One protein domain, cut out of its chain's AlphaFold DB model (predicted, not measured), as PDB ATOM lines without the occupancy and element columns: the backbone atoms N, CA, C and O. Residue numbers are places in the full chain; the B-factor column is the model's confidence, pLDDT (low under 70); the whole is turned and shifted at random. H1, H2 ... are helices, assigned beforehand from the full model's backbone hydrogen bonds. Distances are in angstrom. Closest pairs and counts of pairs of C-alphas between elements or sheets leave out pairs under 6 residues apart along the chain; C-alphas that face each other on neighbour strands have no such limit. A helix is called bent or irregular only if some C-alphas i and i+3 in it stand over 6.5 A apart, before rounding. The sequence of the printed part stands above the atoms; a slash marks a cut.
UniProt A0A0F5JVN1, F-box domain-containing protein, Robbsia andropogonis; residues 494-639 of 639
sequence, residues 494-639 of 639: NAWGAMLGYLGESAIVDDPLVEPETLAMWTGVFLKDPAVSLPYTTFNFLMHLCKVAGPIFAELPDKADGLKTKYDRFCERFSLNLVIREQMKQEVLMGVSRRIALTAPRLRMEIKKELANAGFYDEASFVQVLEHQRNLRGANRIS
ATOM      1  N   ASN A 494     318.912 320.397 250.713       62.81
ATOM      2  CA  ASN A 494     317.820 319.763 251.458       62.81
ATOM      3  C   ASN A 494     318.248 318.523 252.273       62.81
ATOM      4  O   ASN A 494     317.527 318.123 253.186       62.81
ATOM      5  N   ALA A 495     319.410 317.931 251.983       62.66
ATOM      6  CA  ALA A 495     319.984 316.815 252.736       62.66
ATOM      7  C   ALA A 495     320.999 317.263 253.803       62.66
ATOM      8  O   ALA A 495     321.356 316.477 254.684       62.66
ATOM      9  N   TRP A 496     321.414 318.535 253.782       72.62
ATOM     10  CA  TRP A 496     322.404 319.078 254.717       72.62
ATOM     11  C   TRP A 496     321.927 319.010 256.169       72.62
ATOM     12  O   TRP A 496     322.744 318.805 257.057       72.62
ATOM     13  N   GLY A 497     320.618 319.111 256.429       67.06
ATOM     14  CA  GLY A 497     320.071 319.054 257.790       67.06
ATOM     15  C   GLY A 497     320.396 317.750 258.530       67.06
ATOM     16  O   GLY A 497     320.732 317.788 259.710       67.06
ATOM     17  N   ALA A 498     320.377 316.608 257.833       64.44
ATOM     18  CA  ALA A 498     320.728 315.312 258.423       64.44
ATOM     19  C   ALA A 498     322.233 315.209 258.732       64.44
ATOM     20  O   ALA A 498     322.616 314.738 259.802       64.44
ATOM     21  N   MET A 499     323.077 315.709 257.824       69.81
ATOM     22  CA  MET A 499     324.533 315.734 257.991       69.81
ATOM     23  C   MET A 499     324.962 316.692 259.109       69.81
ATOM     24  O   MET A 499     325.767 316.342 259.966       69.81
ATOM     25  N   LEU A 500     324.394 317.898 259.138       72.19
ATOM     26  CA  LEU A 500     324.676 318.907 260.156       72.19
ATOM     27  C   LEU A 500     324.190 318.472 261.544       72.19
ATOM     28  O   LEU A 500     324.874 318.740 262.529       72.19
ATOM     29  N   GLY A 501     323.062 317.754 261.619       67.06
ATOM     30  CA  GLY A 501     322.586 317.119 262.850       67.06
ATOM     31  C   GLY A 501     323.623 316.180 263.461       67.06
ATOM     32  O   GLY A 501     323.924 316.286 264.646       67.06
ATOM     33  N   TYR A 502     324.228 315.330 262.630       64.81
ATOM     34  CA  TYR A 502     325.301 314.431 263.043       64.81
ATOM     35  C   TYR A 502     326.579 315.168 263.452       64.81
ATOM     36  O   TYR A 502     327.110 314.940 264.536       64.81
ATOM     37  N   LEU A 503     327.053 316.095 262.616       65.19
ATOM     38  CA  LEU A 503     328.261 316.865 262.915       65.19
ATOM     39  C   LEU A 503     328.109 317.695 264.195       65.19
ATOM     40  O   LEU A 503     329.077 317.855 264.931       65.19
ATOM     41  N   GLY A 504     326.897 318.172 264.494       60.78
ATOM     42  CA  GLY A 504     326.581 318.854 265.748       60.78
ATOM     43  C   GLY A 504     326.674 317.955 266.986       60.78
ATOM     44  O   GLY A 504     326.973 318.451 268.068       60.78
ATOM     45  N   GLU A 505     326.455 316.646 266.852       60.03
ATOM     46  CA  GLU A 505     326.673 315.681 267.936       60.03
ATOM     47  C   GLU A 505     328.158 315.357 268.111       60.03
ATOM     48  O   GLU A 505     328.641 315.297 269.239       60.03
ATOM     49  N   SER A 506     328.898 315.210 267.008       54.03
ATOM     50  CA  SER A 506     330.346 314.963 267.041       54.03
ATOM     51  C   SER A 506     331.162 316.190 267.460       54.03
ATOM     52  O   SER A 506     332.280 316.036 267.941       54.03
ATOM     53  N   ALA A 507     330.623 317.405 267.312       51.19
ATOM     54  CA  ALA A 507     331.288 318.651 267.702       51.19
ATOM     55  C   ALA A 507     331.480 318.814 269.225       51.19
ATOM     56  O   ALA A 507     332.178 319.728 269.655       51.19
ATOM     57  N   ILE A 508     330.843 317.959 270.036       45.22
ATOM     58  CA  ILE A 508     330.897 317.984 271.509       45.22
ATOM     59  C   ILE A 508     332.009 317.064 272.052       45.22
ATOM     60  O   ILE A 508     332.297 317.069 273.244       45.22
ATOM     61  N   VAL A 509     332.661 316.291 271.182       50.69
ATOM     62  CA  VAL A 509     333.767 315.395 271.542       50.69
ATOM     63  C   VAL A 509     335.100 316.142 271.397       50.69
ATOM     64  O   VAL A 509     335.237 316.967 270.499       50.69
ATOM     65  N   ASP A 510     336.095 315.826 272.238       42.97
ATOM     66  CA  ASP A 510     337.425 316.479 272.283       42.97
ATOM     67  C   ASP A 510     338.180 316.556 270.934       42.97
ATOM     68  O   ASP A 510     339.134 317.321 270.808       42.97
ATOM     69  N   ASP A 511     337.785 315.768 269.928       54.12
ATOM     70  CA  ASP A 511     338.313 315.823 268.558       54.12
ATOM     71  C   ASP A 511     337.144 315.843 267.555       54.12
ATOM     72  O   ASP A 511     336.666 314.786 267.124       54.12
ATOM     73  N   PRO A 512     336.618 317.032 267.212       61.47
ATOM     74  CA  PRO A 512     335.460 317.140 266.343       61.47
ATOM     75  C   PRO A 512     335.809 316.721 264.906       61.47
ATOM     76  O   PRO A 512     336.867 317.049 264.359       61.47
ATOM     77  N   LEU A 513     334.877 316.019 264.251       60.75
ATOM     78  CA  LEU A 513     335.028 315.573 262.858       60.75
ATOM     79  C   LEU A 513     335.140 316.729 261.857       60.75
ATOM     80  O   LEU A 513     335.603 316.523 260.741       60.75
ATOM     81  N   VAL A 514     334.699 317.928 262.230       66.69
ATOM     82  CA  VAL A 514     334.805 319.154 261.434       66.69
ATOM     83  C   VAL A 514     335.107 320.299 262.391       66.69
ATOM     84  O   VAL A 514     334.546 320.350 263.486       66.69
ATOM     85  N   GLU A 515     335.979 321.217 261.980       73.44
ATOM     86  CA  GLU A 515     336.290 322.408 262.771       73.44
ATOM     87  C   GLU A 515     335.006 323.215 263.062       73.44
ATOM     88  O   GLU A 515     334.166 323.383 262.164       73.44
ATOM     89  N   PRO A 516     334.818 323.722 264.296       72.81
ATOM     90  CA  PRO A 516     333.613 324.456 264.681       72.81
ATOM     91  C   PRO A 516     333.278 325.632 263.752       72.81
ATOM     92  O   PRO A 516     332.104 325.878 263.464       72.81
ATOM     93  N   GLU A 517     334.289 326.336 263.239       78.00
ATOM     94  CA  GLU A 517     334.133 327.446 262.297       78.00
ATOM     95  C   GLU A 517     333.565 326.978 260.953       78.00
ATOM     96  O   GLU A 517     332.625 327.582 260.425       78.00
ATOM     97  N   THR A 518     334.093 325.878 260.413       77.50
ATOM     98  CA  THR A 518     333.615 325.274 259.164       77.50
ATOM     99  C   THR A 518     332.180 324.787 259.320       77.50
ATOM    100  O   THR A 518     331.330 325.081 258.476       77.50
ATOM    101  N   LEU A 519     331.870 324.129 260.441       77.69
ATOM    102  CA  LEU A 519     330.516 323.681 260.753       77.69
ATOM    103  C   LEU A 519     329.537 324.860 260.883       77.69
ATOM    104  O   LEU A 519     328.406 324.790 260.391       77.69
ATOM    105  N   ALA A 520     329.955 325.964 261.508       81.62
ATOM    106  CA  ALA A 520     329.153 327.180 261.620       81.62
ATOM    107  C   ALA A 520     328.910 327.844 260.254       81.62
ATOM    108  O   ALA A 520     327.780 328.233 259.958       81.62
ATOM    109  N   MET A 521     329.932 327.923 259.397       84.69
ATOM    110  CA  MET A 521     329.814 328.447 258.031       84.69
ATOM    111  C   MET A 521     328.791 327.646 257.216       84.69
ATOM    112  O   MET A 521     327.878 328.213 256.615       84.69
ATOM    113  N   TRP A 522     328.913 326.323 257.237       83.12
ATOM    114  CA  TRP A 522     328.010 325.389 256.572       83.12
ATOM    115  C   TRP A 522     326.573 325.485 257.074       83.12
ATOM    116  O   TRP A 522     325.635 325.568 256.280       83.12
ATOM    117  N   THR A 523     326.407 325.563 258.393       84.06
ATOM    118  CA  THR A 523     325.103 325.791 259.024       84.06
ATOM    119  C   THR A 523     324.519 327.141 258.593       84.06
ATOM    120  O   THR A 523     323.330 327.242 258.309       84.06
ATOM    121  N   GLY A 524     325.342 328.184 258.461       85.25
ATOM    122  CA  GLY A 524     324.905 329.492 257.976       85.25
ATOM    123  C   GLY A 524     324.404 329.466 256.529       85.25
ATOM    124  O   GLY A 524     323.384 330.083 256.225       85.25
ATOM    125  N   VAL A 525     325.085 328.732 255.642       83.75
ATOM    126  CA  VAL A 525     324.643 328.528 254.250       83.75
ATOM    127  C   VAL A 525     323.333 327.739 254.211       83.75
ATOM    128  O   VAL A 525     322.403 328.163 253.529       83.75
ATOM    129  N   PHE A 526     323.224 326.666 255.000       83.81
ATOM    130  CA  PHE A 526     321.990 325.890 255.149       83.81
ATOM    131  C   PHE A 526     320.807 326.781 255.539       83.81
ATOM    132  O   PHE A 526     319.781 326.783 254.872       83.81
ATOM    133  N   LEU A 527     320.959 327.602 256.581       86.75
ATOM    134  CA  LEU A 527     319.883 328.446 257.107       86.75
ATOM    135  C   LEU A 527     319.393 329.527 256.128       86.75
ATOM    136  O   LEU A 527     318.270 330.022 256.278       86.75
ATOM    137  N   LYS A 528     320.217 329.914 255.148       87.94
ATOM    138  CA  LYS A 528     319.871 330.923 254.136       87.94
ATOM    139  C   LYS A 528     318.987 330.378 253.012       87.94
ATOM    140  O   LYS A 528     318.375 331.179 252.308       87.94
ATOM    141  N   ASP A 529     318.879 329.060 252.862       83.31
ATOM    142  CA  ASP A 529     317.975 328.445 251.893       83.31
ATOM    143  C   ASP A 529     316.517 328.468 252.425       83.31
ATOM    144  O   ASP A 529     316.236 327.946 253.504       83.31
ATOM    145  N   PRO A 530     315.551 329.093 251.726       80.62
ATOM    146  CA  PRO A 530     314.152 329.119 252.160       80.62
ATOM    147  C   PRO A 530     313.452 327.757 252.093       80.62
ATOM    148  O   PRO A 530     312.418 327.585 252.737       80.62
ATOM    149  N   ALA A 531     313.965 326.814 251.296       72.81
ATOM    150  CA  ALA A 531     313.373 325.493 251.121       72.81
ATOM    151  C   ALA A 531     313.752 324.524 252.249       72.81
ATOM    152  O   ALA A 531     313.127 323.467 252.383       72.81
ATOM    153  N   VAL A 532     314.755 324.863 253.068       74.25
ATOM    154  CA  VAL A 532     315.166 323.989 254.164       74.25
ATOM    155  C   VAL A 532     314.232 324.124 255.365       74.25
ATOM    156  O   VAL A 532     313.909 325.213 255.841       74.25
ATOM    157  N   SER A 533     313.806 322.977 255.874       68.50
ATOM    158  CA  SER A 533     313.010 322.809 257.090       68.50
ATOM    159  C   SER A 533     313.488 321.544 257.804       68.50
ATOM    160  O   SER A 533     314.257 320.770 257.224       68.50
ATOM    161  N   LEU A 534     313.115 321.345 259.071       62.53
ATOM    162  CA  LEU A 534     313.700 320.273 259.886       62.53
ATOM    163  C   LEU A 534     312.738 319.109 260.168       62.53
ATOM    164  O   LEU A 534     311.768 319.291 260.901       62.53
ATOM    165  N   PRO A 535     313.058 317.896 259.673       49.88
ATOM    166  CA  PRO A 535     312.449 316.648 260.128       49.88
ATOM    167  C   PRO A 535     313.308 315.859 261.138       49.88
ATOM    168  O   PRO A 535     312.823 314.880 261.692       49.88
ATOM    169  N   TYR A 536     314.578 316.222 261.371       49.72
ATOM    170  CA  TYR A 536     315.482 315.452 262.240       49.72
ATOM    171  C   TYR A 536     316.543 316.341 262.892       49.72
ATOM    172  O   TYR A 536     317.427 316.844 262.202       49.72
ATOM    173  N   THR A 537     316.468 316.525 264.212       56.69
ATOM    174  CA  THR A 537     317.481 317.258 264.982       56.69
ATOM    175  C   THR A 537     317.576 316.763 266.408       56.69
ATOM    176  O   THR A 537     316.565 316.680 267.106       56.69
ATOM    177  N   THR A 538     318.796 316.552 266.881       59.47
ATOM    178  CA  THR A 538     319.060 316.420 268.309       59.47
ATOM    179  C   THR A 538     319.076 317.780 268.992       59.47
ATOM    180  O   THR A 538     319.276 318.822 268.362       59.47
ATOM    181  N   PHE A 539     318.869 317.773 270.309       64.31
ATOM    182  CA  PHE A 539     318.914 318.983 271.128       64.31
ATOM    183  C   PHE A 539     320.224 319.764 270.926       64.31
ATOM    184  O   PHE A 539     320.202 320.979 270.753       64.31
ATOM    185  N   ASN A 540     321.351 319.057 270.844       66.69
ATOM    186  CA  ASN A 540     322.677 319.637 270.635       66.69
ATOM    187  C   ASN A 540     322.789 320.398 269.311       66.69
ATOM    188  O   ASN A 540     323.248 321.542 269.285       66.69
ATOM    189  N   PHE A 541     322.295 319.809 268.221       73.38
ATOM    190  CA  PHE A 541     322.267 320.499 266.942       73.38
ATOM    191  C   PHE A 541     321.296 321.685 266.944       73.38
ATOM    192  O   PHE A 541     321.621 322.724 266.382       73.38
ATOM    193  N   LEU A 542     320.148 321.591 267.623       74.62
ATOM    194  CA  LEU A 542     319.242 322.736 267.774       74.62
ATOM    195  C   LEU A 542     319.908 323.897 268.522       74.62
ATOM    196  O   LEU A 542     319.732 325.052 268.137       74.62
ATOM    197  N   MET A 543     320.720 323.608 269.539       77.19
ATOM    198  CA  MET A 543     321.496 324.626 270.254       77.19
ATOM    199  C   MET A 543     322.576 325.255 269.365       77.19
ATOM    200  O   MET A 543     322.718 326.479 269.351       77.19
ATOM    201  N   HIS A 544     323.304 324.448 268.587       81.44
ATOM    202  CA  HIS A 544     324.263 324.941 267.588       81.44
ATOM    203  C   HIS A 544     323.581 325.810 266.526       81.44
ATOM    204  O   HIS A 544     324.024 326.921 266.239       81.44
ATOM    205  N   LEU A 545     322.440 325.351 266.013       83.12
ATOM    206  CA  LEU A 545     321.612 326.076 265.060       83.12
ATOM    207  C   LEU A 545     321.204 327.438 265.621       83.12
ATOM    208  O   LEU A 545     321.322 328.429 264.906       83.12
ATOM    209  N   CYS A 546     320.803 327.520 266.893       82.94
ATOM    210  CA  CYS A 546     320.471 328.795 267.533       82.94
ATOM    211  C   CYS A 546     321.674 329.749 267.585       82.94
ATOM    212  O   CYS A 546     321.549 330.917 267.209       82.94
ATOM    213  N   LYS A 547     322.851 329.244 267.984       83.31
ATOM    214  CA  LYS A 547     324.098 330.027 268.053       83.31
ATOM    215  C   LYS A 547     324.525 330.575 266.690       83.31
ATOM    216  O   LYS A 547     325.003 331.704 266.610       83.31
ATOM    217  N   VAL A 548     324.346 329.801 265.618       86.12
ATOM    218  CA  VAL A 548     324.681 330.234 264.251       86.12
ATOM    219  C   VAL A 548     323.610 331.165 263.683       86.12
ATOM    220  O   VAL A 548     323.938 332.173 263.059       86.12
ATOM    221  N   ALA A 549     322.330 330.862 263.910       86.56
ATOM    222  CA  ALA A 549     321.210 331.619 263.364       86.56
ATOM    223  C   ALA A 549     321.088 333.021 263.974       86.56
ATOM    224  O   ALA A 549     320.747 333.959 263.255       86.56
ATOM    225  N   GLY A 550     321.378 333.192 265.269       85.50
ATOM    226  CA  GLY A 550     321.261 334.477 265.970       85.50
ATOM    227  C   GLY A 550     322.017 335.634 265.288       85.50
ATOM    228  O   GLY A 550     321.396 336.636 264.908       85.50
ATOM    229  N   PRO A 551     323.340 335.511 265.055       83.50
ATOM    230  CA  PRO A 551     324.150 336.537 264.393       83.50
ATOM    231  C   PRO A 551     323.700 336.895 262.971       83.50
ATOM    232  O   PRO A 551     323.766 338.067 262.593       83.50
ATOM    233  N   ILE A 552     323.200 335.927 262.197       86.38
ATOM    234  CA  ILE A 552     322.785 336.123 260.795       86.38
ATOM    235  C   ILE A 552     321.269 336.299 260.631       86.38
ATOM    236  O   ILE A 552     320.779 336.373 259.508       86.38
ATOM    237  N   PHE A 553     320.514 336.399 261.730       88.00
ATOM    238  CA  PHE A 553     319.049 336.306 261.721       88.00
ATOM    239  C   PHE A 553     318.358 337.293 260.767       88.00
ATOM    240  O   PHE A 553     317.360 336.975 260.121       88.00
ATOM    241  N   ALA A 554     318.911 338.504 260.639       80.25
ATOM    242  CA  ALA A 554     318.385 339.526 259.739       80.25
ATOM    243  C   ALA A 554     318.446 339.100 258.260       80.25
ATOM    244  O   ALA A 554     317.548 339.450 257.496       80.25
ATOM    245  N   GLU A 555     319.446 338.304 257.883       85.50
ATOM    246  CA  GLU A 555     319.705 337.837 256.516       85.50
ATOM    247  C   GLU A 555     318.921 336.572 256.153       85.50
ATOM    248  O   GLU A 555     318.900 336.176 254.989       85.50
ATOM    249  N   LEU A 556     318.279 335.929 257.131       89.94
ATOM    250  CA  LEU A 556     317.516 334.706 256.900       89.94
ATOM    251  C   LEU A 556     316.279 334.979 256.031       89.94
ATOM    252  O   LEU A 556     315.712 336.076 256.105       89.94
ATOM    253  N   PRO A 557     315.832 334.005 255.222       88.88
ATOM    254  CA  PRO A 557     314.835 334.250 254.183       88.88
ATOM    255  C   PRO A 557     313.399 334.367 254.717       88.88
ATOM    256  O   PRO A 557     312.487 334.688 253.952       88.88
ATOM    257  N   ASP A 558     313.187 334.136 256.016       90.56
ATOM    258  CA  ASP A 558     311.884 334.232 256.672       90.56
ATOM    259  C   ASP A 558     311.307 335.651 256.573       90.56
ATOM    260  O   ASP A 558     311.997 336.653 256.798       90.56
ATOM    261  N   LYS A 559     310.012 335.734 256.254       86.75
ATOM    262  CA  LYS A 559     309.268 336.993 256.120       86.75
ATOM    263  C   LYS A 559     308.080 336.998 257.069       86.75
ATOM    264  O   LYS A 559     307.408 335.983 257.212       86.75
ATOM    265  N   ALA A 560     307.814 338.147 257.688       84.00
ATOM    266  CA  ALA A 560     306.597 338.339 258.468       84.00
ATOM    267  C   ALA A 560     305.360 338.211 257.564       84.00
ATOM    268  O   ALA A 560     305.386 338.646 256.410       84.00
ATOM    269  N   ASP A 561     304.290 337.625 258.094       82.88
ATOM    270  CA  ASP A 561     303.035 337.436 257.370       82.88
ATOM    271  C   ASP A 561     301.842 337.504 258.329       82.88
ATOM    272  O   ASP A 561     301.734 336.718 259.277       82.88
ATOM    273  N   GLY A 562     300.953 338.468 258.088       81.56
ATOM    274  CA  GLY A 562     299.798 338.748 258.936       81.56
ATOM    275  C   GLY A 562     300.194 338.997 260.393       81.56
ATOM    276  O   GLY A 562     300.854 339.985 260.708       81.56
ATOM    277  N   LEU A 563     299.765 338.096 261.280       80.12
ATOM    278  CA  LEU A 563     300.029 338.158 262.723       80.12
ATOM    279  C   LEU A 563     301.366 337.527 263.135       80.12
ATOM    280  O   LEU A 563     301.751 337.654 264.293       80.12
ATOM    281  N   LYS A 564     302.057 336.826 262.226       84.56
ATOM    282  CA  LYS A 564     303.291 336.099 262.540       84.56
ATOM    283  C   LYS A 564     304.511 336.933 262.191       84.56
ATOM    284  O   LYS A 564     304.671 337.390 261.056       84.56
ATOM    285  N   THR A 565     305.389 337.102 263.169       86.94
ATOM    286  CA  THR A 565     306.663 337.799 262.997       86.94
ATOM    287  C   THR A 565     307.647 336.948 262.187       86.94
ATOM    288  O   THR A 565     307.456 335.746 261.991       86.94
ATOM    289  N   LYS A 566     308.744 337.565 261.724       88.75
ATOM    290  CA  LYS A 566     309.869 336.836 261.113       88.75
ATOM    291  C   LYS A 566     310.394 335.733 262.043       88.75
ATOM    292  O   LYS A 566     310.685 334.631 261.589       88.75
ATOM    293  N   TYR A 567     310.467 336.039 263.337       88.69
ATOM    294  CA  TYR A 567     310.849 335.102 264.385       88.69
ATOM    295  C   TYR A 567     309.894 333.910 264.483       88.69
ATOM    296  O   TYR A 567     310.350 332.769 264.428       88.69
ATOM    297  N   ASP A 568     308.581 334.148 264.494       86.31
ATOM    298  CA  ASP A 568     307.590 333.064 264.537       86.31
ATOM    299  C   ASP A 568     307.708 332.134 263.325       86.31
ATOM    300  O   ASP A 568     307.670 330.913 263.470       86.31
ATOM    301  N   ARG A 569     307.915 332.700 262.129       87.50
ATOM    302  CA  ARG A 569     308.093 331.924 260.893       87.50
ATOM    303  C   ARG A 569     309.360 331.077 260.906       87.50
ATOM    304  O   ARG A 569     309.296 329.914 260.518       87.50
ATOM    305  N   PHE A 570     310.468 331.612 261.412       89.19
ATOM    306  CA  PHE A 570     311.696 330.840 261.589       89.19
ATOM    307  C   PHE A 570     311.492 329.680 262.576       89.19
ATOM    308  O   PHE A 570     311.863 328.541 262.290       89.19
ATOM    309  N   CYS A 571     310.858 329.943 263.724       87.38
ATOM    310  CA  CYS A 571     310.572 328.908 264.715       87.38
ATOM    311  C   CYS A 571     309.624 327.827 264.179       87.38
ATOM    312  O   CYS A 571     309.757 326.670 264.569       87.38
ATOM    313  N   GLU A 572     308.688 328.185 263.297       85.69
ATOM    314  CA  GLU A 572     307.811 327.243 262.591       85.69
ATOM    315  C   GLU A 572     308.563 326.422 261.545       85.69
ATOM    316  O   GLU A 572     308.397 325.206 261.506       85.69
ATOM    317  N   ARG A 573     309.429 327.055 260.742       84.00
ATOM    318  CA  ARG A 573     310.227 326.376 259.708       84.00
ATOM    319  C   ARG A 573     311.109 325.267 260.287       84.00
ATOM    320  O   ARG A 573     311.371 324.267 259.622       84.00
ATOM    321  N   PHE A 574     311.542 325.441 261.533       82.62
ATOM    322  CA  PHE A 574     312.404 324.500 262.241       82.62
ATOM    323  C   PHE A 574     311.737 323.801 263.433       82.62
ATOM    324  O   PHE A 574     312.430 323.149 264.208       82.62
ATOM    325  N   SER A 575     310.412 323.913 263.583       78.50
ATOM    326  CA  SER A 575     309.631 323.230 264.628       78.50
ATOM    327  C   SER A 575     310.204 323.376 266.049       78.50
ATOM    328  O   SER A 575     310.189 322.437 266.844       78.50
ATOM    329  N   LEU A 576     310.720 324.562 266.396       81.19
ATOM    330  CA  LEU A 576     311.385 324.785 267.683       81.19
ATOM    331  C   LEU A 576     310.377 324.700 268.841       81.19
ATOM    332  O   LEU A 576     309.326 325.349 268.803       81.19
ATOM    333  N   ASN A 577     310.708 323.939 269.887       76.00
ATOM    334  CA  ASN A 577     309.914 323.862 271.118       76.00
ATOM    335  C   ASN A 577     310.109 325.111 272.004       76.00
ATOM    336  O   ASN A 577     310.991 325.927 271.750       76.00
ATOM    337  N   LEU A 578     309.295 325.273 273.054       75.75
ATOM    338  CA  LEU A 578     309.278 326.492 273.876       75.75
ATOM    339  C   LEU A 578     310.644 326.834 274.507       75.75
ATOM    340  O   LEU A 578     311.049 327.991 274.500       75.75
ATOM    341  N   VAL A 579     311.369 325.828 275.003       74.50
ATOM    342  CA  VAL A 579     312.686 326.011 275.641       74.50
ATOM    343  C   VAL A 579     313.715 326.502 274.621       74.50
ATOM    344  O   VAL A 579     314.447 327.458 274.868       74.50
ATOM    345  N   ILE A 580     313.731 325.884 273.441       77.56
ATOM    346  CA  ILE A 580     314.675 326.213 272.369       77.56
ATOM    347  C   ILE A 580     314.317 327.550 271.717       77.56
ATOM    348  O   ILE A 580     315.207 328.290 271.307       77.56
ATOM    349  N   ARG A 581     313.030 327.916 271.678       85.50
ATOM    350  CA  ARG A 581     312.597 329.259 271.274       85.50
ATOM    351  C   ARG A 581     313.199 330.321 272.181       85.50
ATOM    352  O   ARG A 581     313.815 331.250 271.667       85.50
ATOM    353  N   GLU A 582     313.097 330.180 273.500       83.69
ATOM    354  CA  GLU A 582     313.681 331.171 274.413       83.69
ATOM    355  C   GLU A 582     315.200 331.288 274.243       83.69
ATOM    356  O   GLU A 582     315.719 332.402 274.153       83.69
ATOM    357  N   GLN A 583     315.911 330.168 274.069       82.38
ATOM    358  CA  GLN A 583     317.337 330.214 273.739       82.38
ATOM    359  C   GLN A 583     317.597 330.937 272.409       82.38
ATOM    360  O   GLN A 583     318.448 331.822 272.336       82.38
ATOM    361  N   MET A 584     316.848 330.599 271.359       87.12
ATOM    362  CA  MET A 584     316.959 331.243 270.051       87.12
ATOM    363  C   MET A 584     316.692 332.747 270.149       87.12
ATOM    364  O   MET A 584     317.394 333.547 269.538       87.12
ATOM    365  N   LYS A 585     315.702 333.153 270.948       88.31
ATOM    366  CA  LYS A 585     315.388 334.560 271.195       88.31
ATOM    367  C   LYS A 585     316.592 335.272 271.801       88.31
ATOM    368  O   LYS A 585     316.976 336.322 271.294       88.31
ATOM    369  N   GLN A 586     317.220 334.689 272.822       87.00
ATOM    370  CA  GLN A 586     318.430 335.253 273.422       87.00
ATOM    371  C   GLN A 586     319.562 335.391 272.394       87.00
ATOM    372  O   GLN A 586     320.113 336.480 272.244       87.00
ATOM    373  N   GLU A 587     319.853 334.350 271.611       87.44
ATOM    374  CA  GLU A 587     320.902 334.405 270.579       87.44
ATOM    375  C   GLU A 587     320.623 335.467 269.503       87.44
ATOM    376  O   GLU A 587     321.533 336.180 269.071       87.44
ATOM    377  N   VAL A 588     319.360 335.647 269.097       86.12
ATOM    378  CA  VAL A 588     318.975 336.701 268.147       86.12
ATOM    379  C   VAL A 588     319.147 338.089 268.751       86.12
ATOM    380  O   VAL A 588     319.685 338.971 268.083       86.12
ATOM    381  N   LEU A 589     318.738 338.308 270.004       88.44
ATOM    382  CA  LEU A 589     318.909 339.598 270.682       88.44
ATOM    383  C   LEU A 589     320.394 339.947 270.858       88.44
ATOM    384  O   LEU A 589     320.808 341.084 270.611       88.44
ATOM    385  N   MET A 590     321.220 338.959 271.201       87.50
ATOM    386  CA  MET A 590     322.672 339.118 271.298       87.50
ATOM    387  C   MET A 590     323.303 339.398 269.927       87.50
ATOM    388  O   MET A 590     324.136 340.299 269.805       87.50
ATOM    389  N   GLY A 591     322.860 338.703 268.875       83.00
ATOM    390  CA  GLY A 591     323.261 338.960 267.490       83.00
ATOM    391  C   GLY A 591     322.884 340.368 267.013       83.00
ATOM    392  O   GLY A 591     323.728 341.081 266.472       83.00
ATOM    393  N   VAL A 592     321.648 340.807 267.284       84.31
ATOM    394  CA  VAL A 592     321.162 342.174 267.028       84.31
ATOM    395  C   VAL A 592     322.052 343.196 267.719       84.31
ATOM    396  O   VAL A 592     322.505 344.145 267.082       84.31
ATOM    397  N   SER A 593     322.355 342.988 269.001       85.06
ATOM    398  CA  SER A 593     323.247 343.879 269.734       85.06
ATOM    399  C   SER A 593     324.614 343.979 269.061       85.06
ATOM    400  O   SER A 593     325.082 345.087 268.829       85.06
ATOM    401  N   ARG A 594     325.253 342.862 268.689       82.94
ATOM    402  CA  ARG A 594     326.599 342.875 268.083       82.94
ATOM    403  C   ARG A 594     326.672 343.631 266.749       82.94
ATOM    404  O   ARG A 594     327.728 344.169 266.433       82.94
ATOM    405  N   ARG A 595     325.571 343.720 265.992       79.12
ATOM    406  CA  ARG A 595     325.504 344.492 264.733       79.12
ATOM    407  C   ARG A 595     325.451 346.007 264.943       79.12
ATOM    408  O   ARG A 595     325.767 346.768 264.031       79.12
ATOM    409  N   ILE A 596     325.056 346.465 266.129       83.00
ATOM    410  CA  ILE A 596     324.923 347.891 266.417       83.00
ATOM    411  C   ILE A 596     326.287 348.457 266.800       83.00
ATOM    412  O   ILE A 596     326.865 348.106 267.830       83.00
ATOM    413  N   ALA A 597     326.781 349.385 265.981       78.50
ATOM    414  CA  ALA A 597     328.050 350.052 266.227       78.50
ATOM    415  C   ALA A 597     328.070 350.736 267.606       78.50
ATOM    416  O   ALA A 597     327.198 351.544 267.954       78.50
ATOM    417  N   LEU A 598     329.134 350.489 268.374       71.88
ATOM    418  CA  LEU A 598     329.333 351.081 269.702       71.88
ATOM    419  C   LEU A 598     329.449 352.615 269.662       71.88
ATOM    420  O   LEU A 598     329.248 353.275 270.675       71.88
ATOM    421  N   THR A 599     329.713 353.199 268.495       70.44
ATOM    422  CA  THR A 599     329.793 354.647 268.264       70.44
ATOM    423  C   THR A 599     328.505 355.248 267.699       70.44
ATOM    424  O   THR A 599     328.468 356.445 267.425       70.44
ATOM    425  N   ALA A 600     327.430 354.461 267.547       71.44
ATOM    426  CA  ALA A 600     326.187 354.929 266.941       71.44
ATOM    427  C   ALA A 600     325.634 356.177 267.675       71.44
ATOM    428  O   ALA A 600     325.286 356.078 268.863       71.44
ATOM    429  N   PRO A 601     325.504 357.337 266.991       66.56
ATOM    430  CA  PRO A 601     325.071 358.597 267.605       66.56
ATOM    431  C   PRO A 601     323.593 358.580 268.021       66.56
ATOM    432  O   PRO A 601     323.167 359.377 268.855       66.56
ATOM    433  N   ARG A 602     322.799 357.649 267.475       82.38
ATOM    434  CA  ARG A 602     321.374 357.455 267.781       82.38
ATOM    435  C   ARG A 602     321.081 356.015 268.207       82.38
ATOM    436  O   ARG A 602     320.176 355.379 267.676       82.38
ATOM    437  N   LEU A 603     321.825 355.523 269.202       81.06
ATOM    438  CA  LEU A 603     321.757 354.139 269.697       81.06
ATOM    439  C   LEU A 603     320.320 353.617 269.883       81.06
ATOM    440  O   LEU A 603     319.986 352.544 269.401       81.06
ATOM    441  N   ARG A 604     319.440 354.394 270.525       82.12
ATOM    442  CA  ARG A 604     318.041 353.995 270.765       82.12
ATOM    443  C   ARG A 604     317.238 353.776 269.478       82.12
ATOM    444  O   ARG A 604     316.372 352.909 269.453       82.12
ATOM    445  N   MET A 605     317.496 354.565 268.437       85.06
ATOM    446  CA  MET A 605     316.825 354.433 267.139       85.06
ATOM    447  C   MET A 605     317.355 353.215 266.377       85.06
ATOM    448  O   MET A 605     316.554 352.459 265.841       85.06
ATOM    449  N   GLU A 606     318.671 352.990 266.400       85.19
ATOM    450  CA  GLU A 606     319.292 351.814 265.772       85.19
ATOM    451  C   GLU A 606     318.854 350.506 266.442       85.19
ATOM    452  O   GLU A 606     318.479 349.570 265.747       85.19
ATOM    453  N   ILE A 607     318.773 350.465 267.780       86.31
ATOM    454  CA  ILE A 607     318.238 349.299 268.504       86.31
ATOM    455  C   ILE A 607     316.804 348.999 268.060       86.31
ATOM    456  O   ILE A 607     316.485 347.861 267.728       86.31
ATOM    457  N   LYS A 608     315.929 350.014 268.020       86.31
ATOM    458  CA  LYS A 608     314.534 349.822 267.593       86.31
ATOM    459  C   LYS A 608     314.430 349.348 266.145       86.31
ATOM    460  O   LYS A 608     313.585 348.513 265.847       86.31
ATOM    461  N   LYS A 609     315.279 349.873 265.262       86.38
ATOM    462  CA  LYS A 609     315.326 349.484 263.851       86.38
ATOM    463  C   LYS A 609     315.758 348.025 263.689       86.38
ATOM    464  O   LYS A 609     315.076 347.271 263.006       86.38
ATOM    465  N   GLU A 610     316.840 347.615 264.344       84.44
ATOM    466  CA  GLU A 610     317.343 346.239 264.253       84.44
ATOM    467  C   GLU A 610     316.398 345.218 264.904       84.44
ATOM    468  O   GLU A 610     316.197 344.135 264.355       84.44
ATOM    469  N   LEU A 611     315.758 345.568 266.025       86.38
ATOM    470  CA  LEU A 611     314.731 344.724 266.646       86.38
ATOM    471  C   LEU A 611     313.503 344.569 265.748       86.38
ATOM    472  O   LEU A 611     313.036 343.448 265.553       86.38
ATOM    473  N   ALA A 612     313.036 345.658 265.131       83.88
ATOM    474  CA  ALA A 612     311.929 345.604 264.181       83.88
ATOM    475  C   ALA A 612     312.265 344.732 262.957       83.88
ATOM    476  O   ALA A 612     311.418 343.959 262.515       83.88
ATOM    477  N   ASN A 613     313.504 344.793 262.454       80.25
ATOM    478  CA  ASN A 613     313.979 343.927 261.366       80.25
ATOM    479  C   ASN A 613     314.008 342.439 261.761       80.25
ATOM    480  O   ASN A 613     313.789 341.570 260.918       80.25
ATOM    481  N   ALA A 614     314.262 342.142 263.037       77.69
ATOM    482  CA  ALA A 614     314.221 340.790 263.591       77.69
ATOM    483  C   ALA A 614     312.804 340.339 264.014       77.69
ATOM    484  O   ALA A 614     312.612 339.171 264.340       77.69
ATOM    485  N   GLY A 615     311.803 341.227 263.962       82.12
ATOM    486  CA  GLY A 615     310.415 340.934 264.332       82.12
ATOM    487  C   GLY A 615     310.090 341.097 265.821       82.12
ATOM    488  O   GLY A 615     309.055 340.607 266.261       82.12
ATOM    489  N   PHE A 616     310.934 341.785 266.594       86.19
ATOM    490  CA  PHE A 616     310.698 342.078 268.009       86.19
ATOM    491  C   PHE A 616     310.185 343.508 268.196       86.19
ATOM    492  O   PHE A 616     310.837 344.475 267.798       86.19
ATOM    493  N   TYR A 617     309.026 343.639 268.843       83.12
ATOM    494  CA  TYR A 617     308.361 344.927 269.089       83.12
ATOM    495  C   TYR A 617     308.146 345.225 270.579       83.12
ATOM    496  O   TYR A 617     307.626 346.286 270.924       83.12
ATOM    497  N   ASP A 618     308.520 344.302 271.463       85.69
ATOM    498  CA  ASP A 618     308.302 344.426 272.898       85.69
ATOM    499  C   ASP A 618     309.415 345.223 273.599       85.69
ATOM    500  O   ASP A 618     310.589 345.197 273.217       85.69
ATOM    501  N   GLU A 619     309.041 345.935 274.665       84.69
ATOM    502  CA  GLU A 619     309.976 346.771 275.428       84.69
ATOM    503  C   GLU A 619     311.019 345.923 276.183       84.69
ATOM    504  O   GLU A 619     312.130 346.394 276.412       84.69
ATOM    505  N   ALA A 620     310.717 344.665 276.526       86.12
ATOM    506  CA  ALA A 620     311.661 343.795 277.231       86.12
ATOM    507  C   ALA A 620     312.865 343.429 276.343       86.12
ATOM    508  O   ALA A 620     314.010 343.567 276.777       86.12
ATOM    509  N   SER A 621     312.625 343.073 275.078       87.81
ATOM    510  CA  SER A 621     313.668 342.861 274.066       87.81
ATOM    511  C   SER A 621     314.514 344.123 273.843       87.81
ATOM    512  O   SER A 621     315.741 344.048 273.731       87.81
ATOM    513  N   PHE A 622     313.883 345.306 273.838       88.12
ATOM    514  CA  PHE A 622     314.587 346.590 273.748       88.12
ATOM    515  C   PHE A 622     315.530 346.831 274.934       88.12
ATOM    516  O   PHE A 622     316.685 347.220 274.733       88.12
ATOM    517  N   VAL A 623     315.056 346.590 276.159       86.19
ATOM    518  CA  VAL A 623     315.851 346.758 277.383       86.19
ATOM    519  C   VAL A 623     317.047 345.806 277.395       86.19
ATOM    520  O   VAL A 623     318.162 346.266 277.635       86.19
ATOM    521  N   GLN A 624     316.858 344.533 277.038       87.19
ATOM    522  CA  GLN A 624     317.943 343.543 277.007       87.19
ATOM    523  C   GLN A 624     319.071 343.933 276.037       87.19
ATOM    524  O   GLN A 624     320.245 343.938 276.415       87.19
ATOM    525  N   VAL A 625     318.741 344.345 274.806       86.62
ATOM    526  CA  VAL A 625     319.752 344.804 273.832       86.62
ATOM    527  C   VAL A 625     320.452 346.078 274.311       86.62
ATOM    528  O   VAL A 625     321.668 346.218 274.161       86.62
ATOM    529  N   LEU A 626     319.706 347.015 274.904       84.56
ATOM    530  CA  LEU A 626     320.264 348.263 275.425       84.56
ATOM    531  C   LEU A 626     321.253 348.017 276.574       84.56
ATOM    532  O   LEU A 626     322.300 348.665 276.626       84.56
ATOM    533  N   GLU A 627     320.934 347.107 277.490       84.94
ATOM    534  CA  GLU A 627     321.811 346.720 278.596       84.94
ATOM    535  C   GLU A 627     323.077 346.033 278.092       84.94
ATOM    536  O   GLU A 627     324.179 346.410 278.497       84.94
ATOM    537  N   HIS A 628     322.951 345.110 277.137       85.94
ATOM    538  CA  HIS A 628     324.116 344.459 276.552       85.94
ATOM    539  C   HIS A 628     325.038 345.463 275.828       85.94
ATOM    540  O   HIS A 628     326.247 345.476 276.065       85.94
ATOM    541  N   GLN A 629     324.479 346.396 275.047       82.44
ATOM    542  CA  GLN A 629     325.225 347.495 274.413       82.44
ATOM    543  C   GLN A 629     325.941 348.406 275.420       82.44
ATOM    544  O   GLN A 629     327.078 348.830 275.192       82.44
ATOM    545  N   ARG A 630     325.297 348.721 276.548       81.00
ATOM    546  CA  ARG A 630     325.915 349.512 277.623       81.00
ATOM    547  C   ARG A 630     327.091 348.779 278.258       81.00
ATOM    548  O   ARG A 630     328.120 349.409 278.487       81.00
ATOM    549  N   ASN A 631     326.961 347.474 278.475       82.19
ATOM    550  CA  ASN A 631     328.031 346.647 279.025       82.19
ATOM    551  C   ASN A 631     329.238 346.580 278.076       82.19
ATOM    552  O   ASN A 631     330.366 346.778 278.522       82.19
ATOM    553  N   LEU A 632     329.010 346.424 276.766       78.62
ATOM    554  CA  LEU A 632     330.075 346.444 275.753       78.62
ATOM    555  C   LEU A 632     330.799 347.804 275.681       78.62
ATOM    556  O   LEU A 632     332.024 347.859 275.618       78.62
ATOM    557  N   ARG A 633     330.061 348.923 275.747       74.00
ATOM    558  CA  ARG A 633     330.658 350.276 275.795       74.00
ATOM    559  C   ARG A 633     331.419 350.544 277.095       74.00
ATOM    560  O   ARG A 633     332.373 351.318 277.085       74.00
ATOM    561  N   GLY A 634     330.971 349.958 278.205       67.94
ATOM    562  CA  GLY A 634     331.637 350.042 279.503       67.94
ATOM    563  C   GLY A 634     332.982 349.319 279.511       67.94
ATOM    564  O   GLY A 634     333.950 349.874 280.016       67.94
ATOM    565  N   ALA A 635     333.060 348.139 278.888       59.84
ATOM    566  CA  ALA A 635     334.298 347.368 278.765       59.84
ATOM    567  C   ALA A 635     335.366 348.089 277.914       59.84
ATOM    568  O   ALA A 635     336.507 348.208 278.344       59.84
ATOM    569  N   ASN A 636     334.983 348.684 276.777       55.66
ATOM    570  CA  ASN A 636     335.911 349.392 275.873       55.66
ATOM    571  C   ASN A 636     336.392 350.771 276.368       55.66
ATOM    572  O   ASN A 636     337.158 351.433 275.677       55.66
ATOM    573  N   ARG A 637     335.896 351.263 277.510       49.81
ATOM    574  CA  ARG A 637     336.424 352.477 278.164       49.81
ATOM    575  C   ARG A 637     337.489 352.169 279.218       49.81
ATOM    576  O   ARG A 637     338.084 353.107 279.740       49.81
ATOM    577  N   ILE A 638     337.636 350.895 279.582       42.75
ATOM    578  CA  ILE A 638     338.546 350.418 280.629       42.75
ATOM    579  C   ILE A 638     339.828 349.831 280.006       42.75
ATOM    580  O   ILE A 638     340.868 349.862 280.657       42.75
ATOM    581  N   SER A 639     339.770 349.368 278.751       35.00
ATOM    582  CA  SER A 639     340.927 349.152 277.862       35.00
ATOM    583  C   SER A 639     341.422 350.463 277.263       35.00
ATOM    584  O   SER A 639     342.652 350.632 277.142       35.00
TER     585      SER A 639
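This is residues 494 to 639 of the 639 residues of the protein "F-box domain-containing protein" of Robbsia andropogonis (UniProt A0A0F5JVN1). Picture an arch made of helices: H3 and H5 pack together as a crossbar, and from its two ends a pair of legs extends to the same side, the helical hairpin of H1 and H2 at one end and H7, crossed by H6, at the other. The short helix H4 lies on the side of the crossbar away from the legs and is only loosely joined to it. The 146 printed residues hold seven named helices, H1 to H7 in chain order, and no named strand; the class is all helix, with mostly crossed packing. The whole is compact, with a radius of gyration of the C-alphas of 16.2 A, and flat in outline, spanning 44 by 44 by 24 A.

Begin with the longest helix, H5, residues 578 to 595. It touches the hub, H3, residues 539 to 555, where the closest C-alphas, Gly 550 and Val 588, are 3.9 A apart; the tilt is 38 degrees, only just steep, and they run the same way. At Ala 520 and Val 548, 6.0 A apart as the closest C-alphas, H3 touches H2, residues 516 to 528. H1, residues 494 to 506, forms a hairpin with H2 at a shallow tilt of 27 degrees, closest at the C-alphas of Trp 496 and Phe 526, 6.8 A. H1 touches H3 with residues 500 to 505 alone, closest at the C-alphas of Gly 504 and Phe 541, 4.8 A. Toward the other end, H5 forms a hairpin with H6, residues 603 to 614; their closest C-alphas, Val 592 and Glu 610, are 6.2 A apart. H7, residues 619 to 635, touches H5 at a steep tilt of 49 degrees, closest at the C-alphas of Ser 593 and Val 625, 5.5 A. H7 also touches H6, at 53 degrees, closest at the C-alphas of Ile 607 and Phe 622, 6.9 A. H4, residues 566 to 573, is near H3, and close to but not clearly touching H5, with the C-alphas of Cys 571 and Arg 581 closest at 6.9 A. H1 and H7 are apart. Every O i to N i+4 pair is within hydrogen-bond range in H2, H4, H5, H6 and H7, against 7 of 9 in H1 and 9 of 13 in H3.

Find C-alpha 578 at (309.278, 326.492, 273.876); from there H5 runs 25.9 A to C-alpha 595. H3 is 23.9 A long and irregular, with C-alphas 551 and 554 8.0 A apart and a kink of 52 degrees near residue 549. H1, 20.6 A, begins at C-alpha 494 (317.820, 319.763, 251.458) and is only just irregular, with C-alphas 494 and 497 6.8 A apart. H2 measures 18.5 A, H4 10.6 A and H6 16.5 A. H7 runs 24.6 A to C-alpha 635 at (334.298, 347.368, 278.765).

The two C-alphas farthest apart, Ala 495 and Ile 638, are 47.5 A apart. The printed part has no cut and ends at the chain's last residue, 639. The links H4 to H5 and H6 to H7 are tight, the others short. The mean pLDDT of the printed part is 77.1; look for values under 70 at, among others, residues 501 to 514, 533 to 540 and 634 to 639.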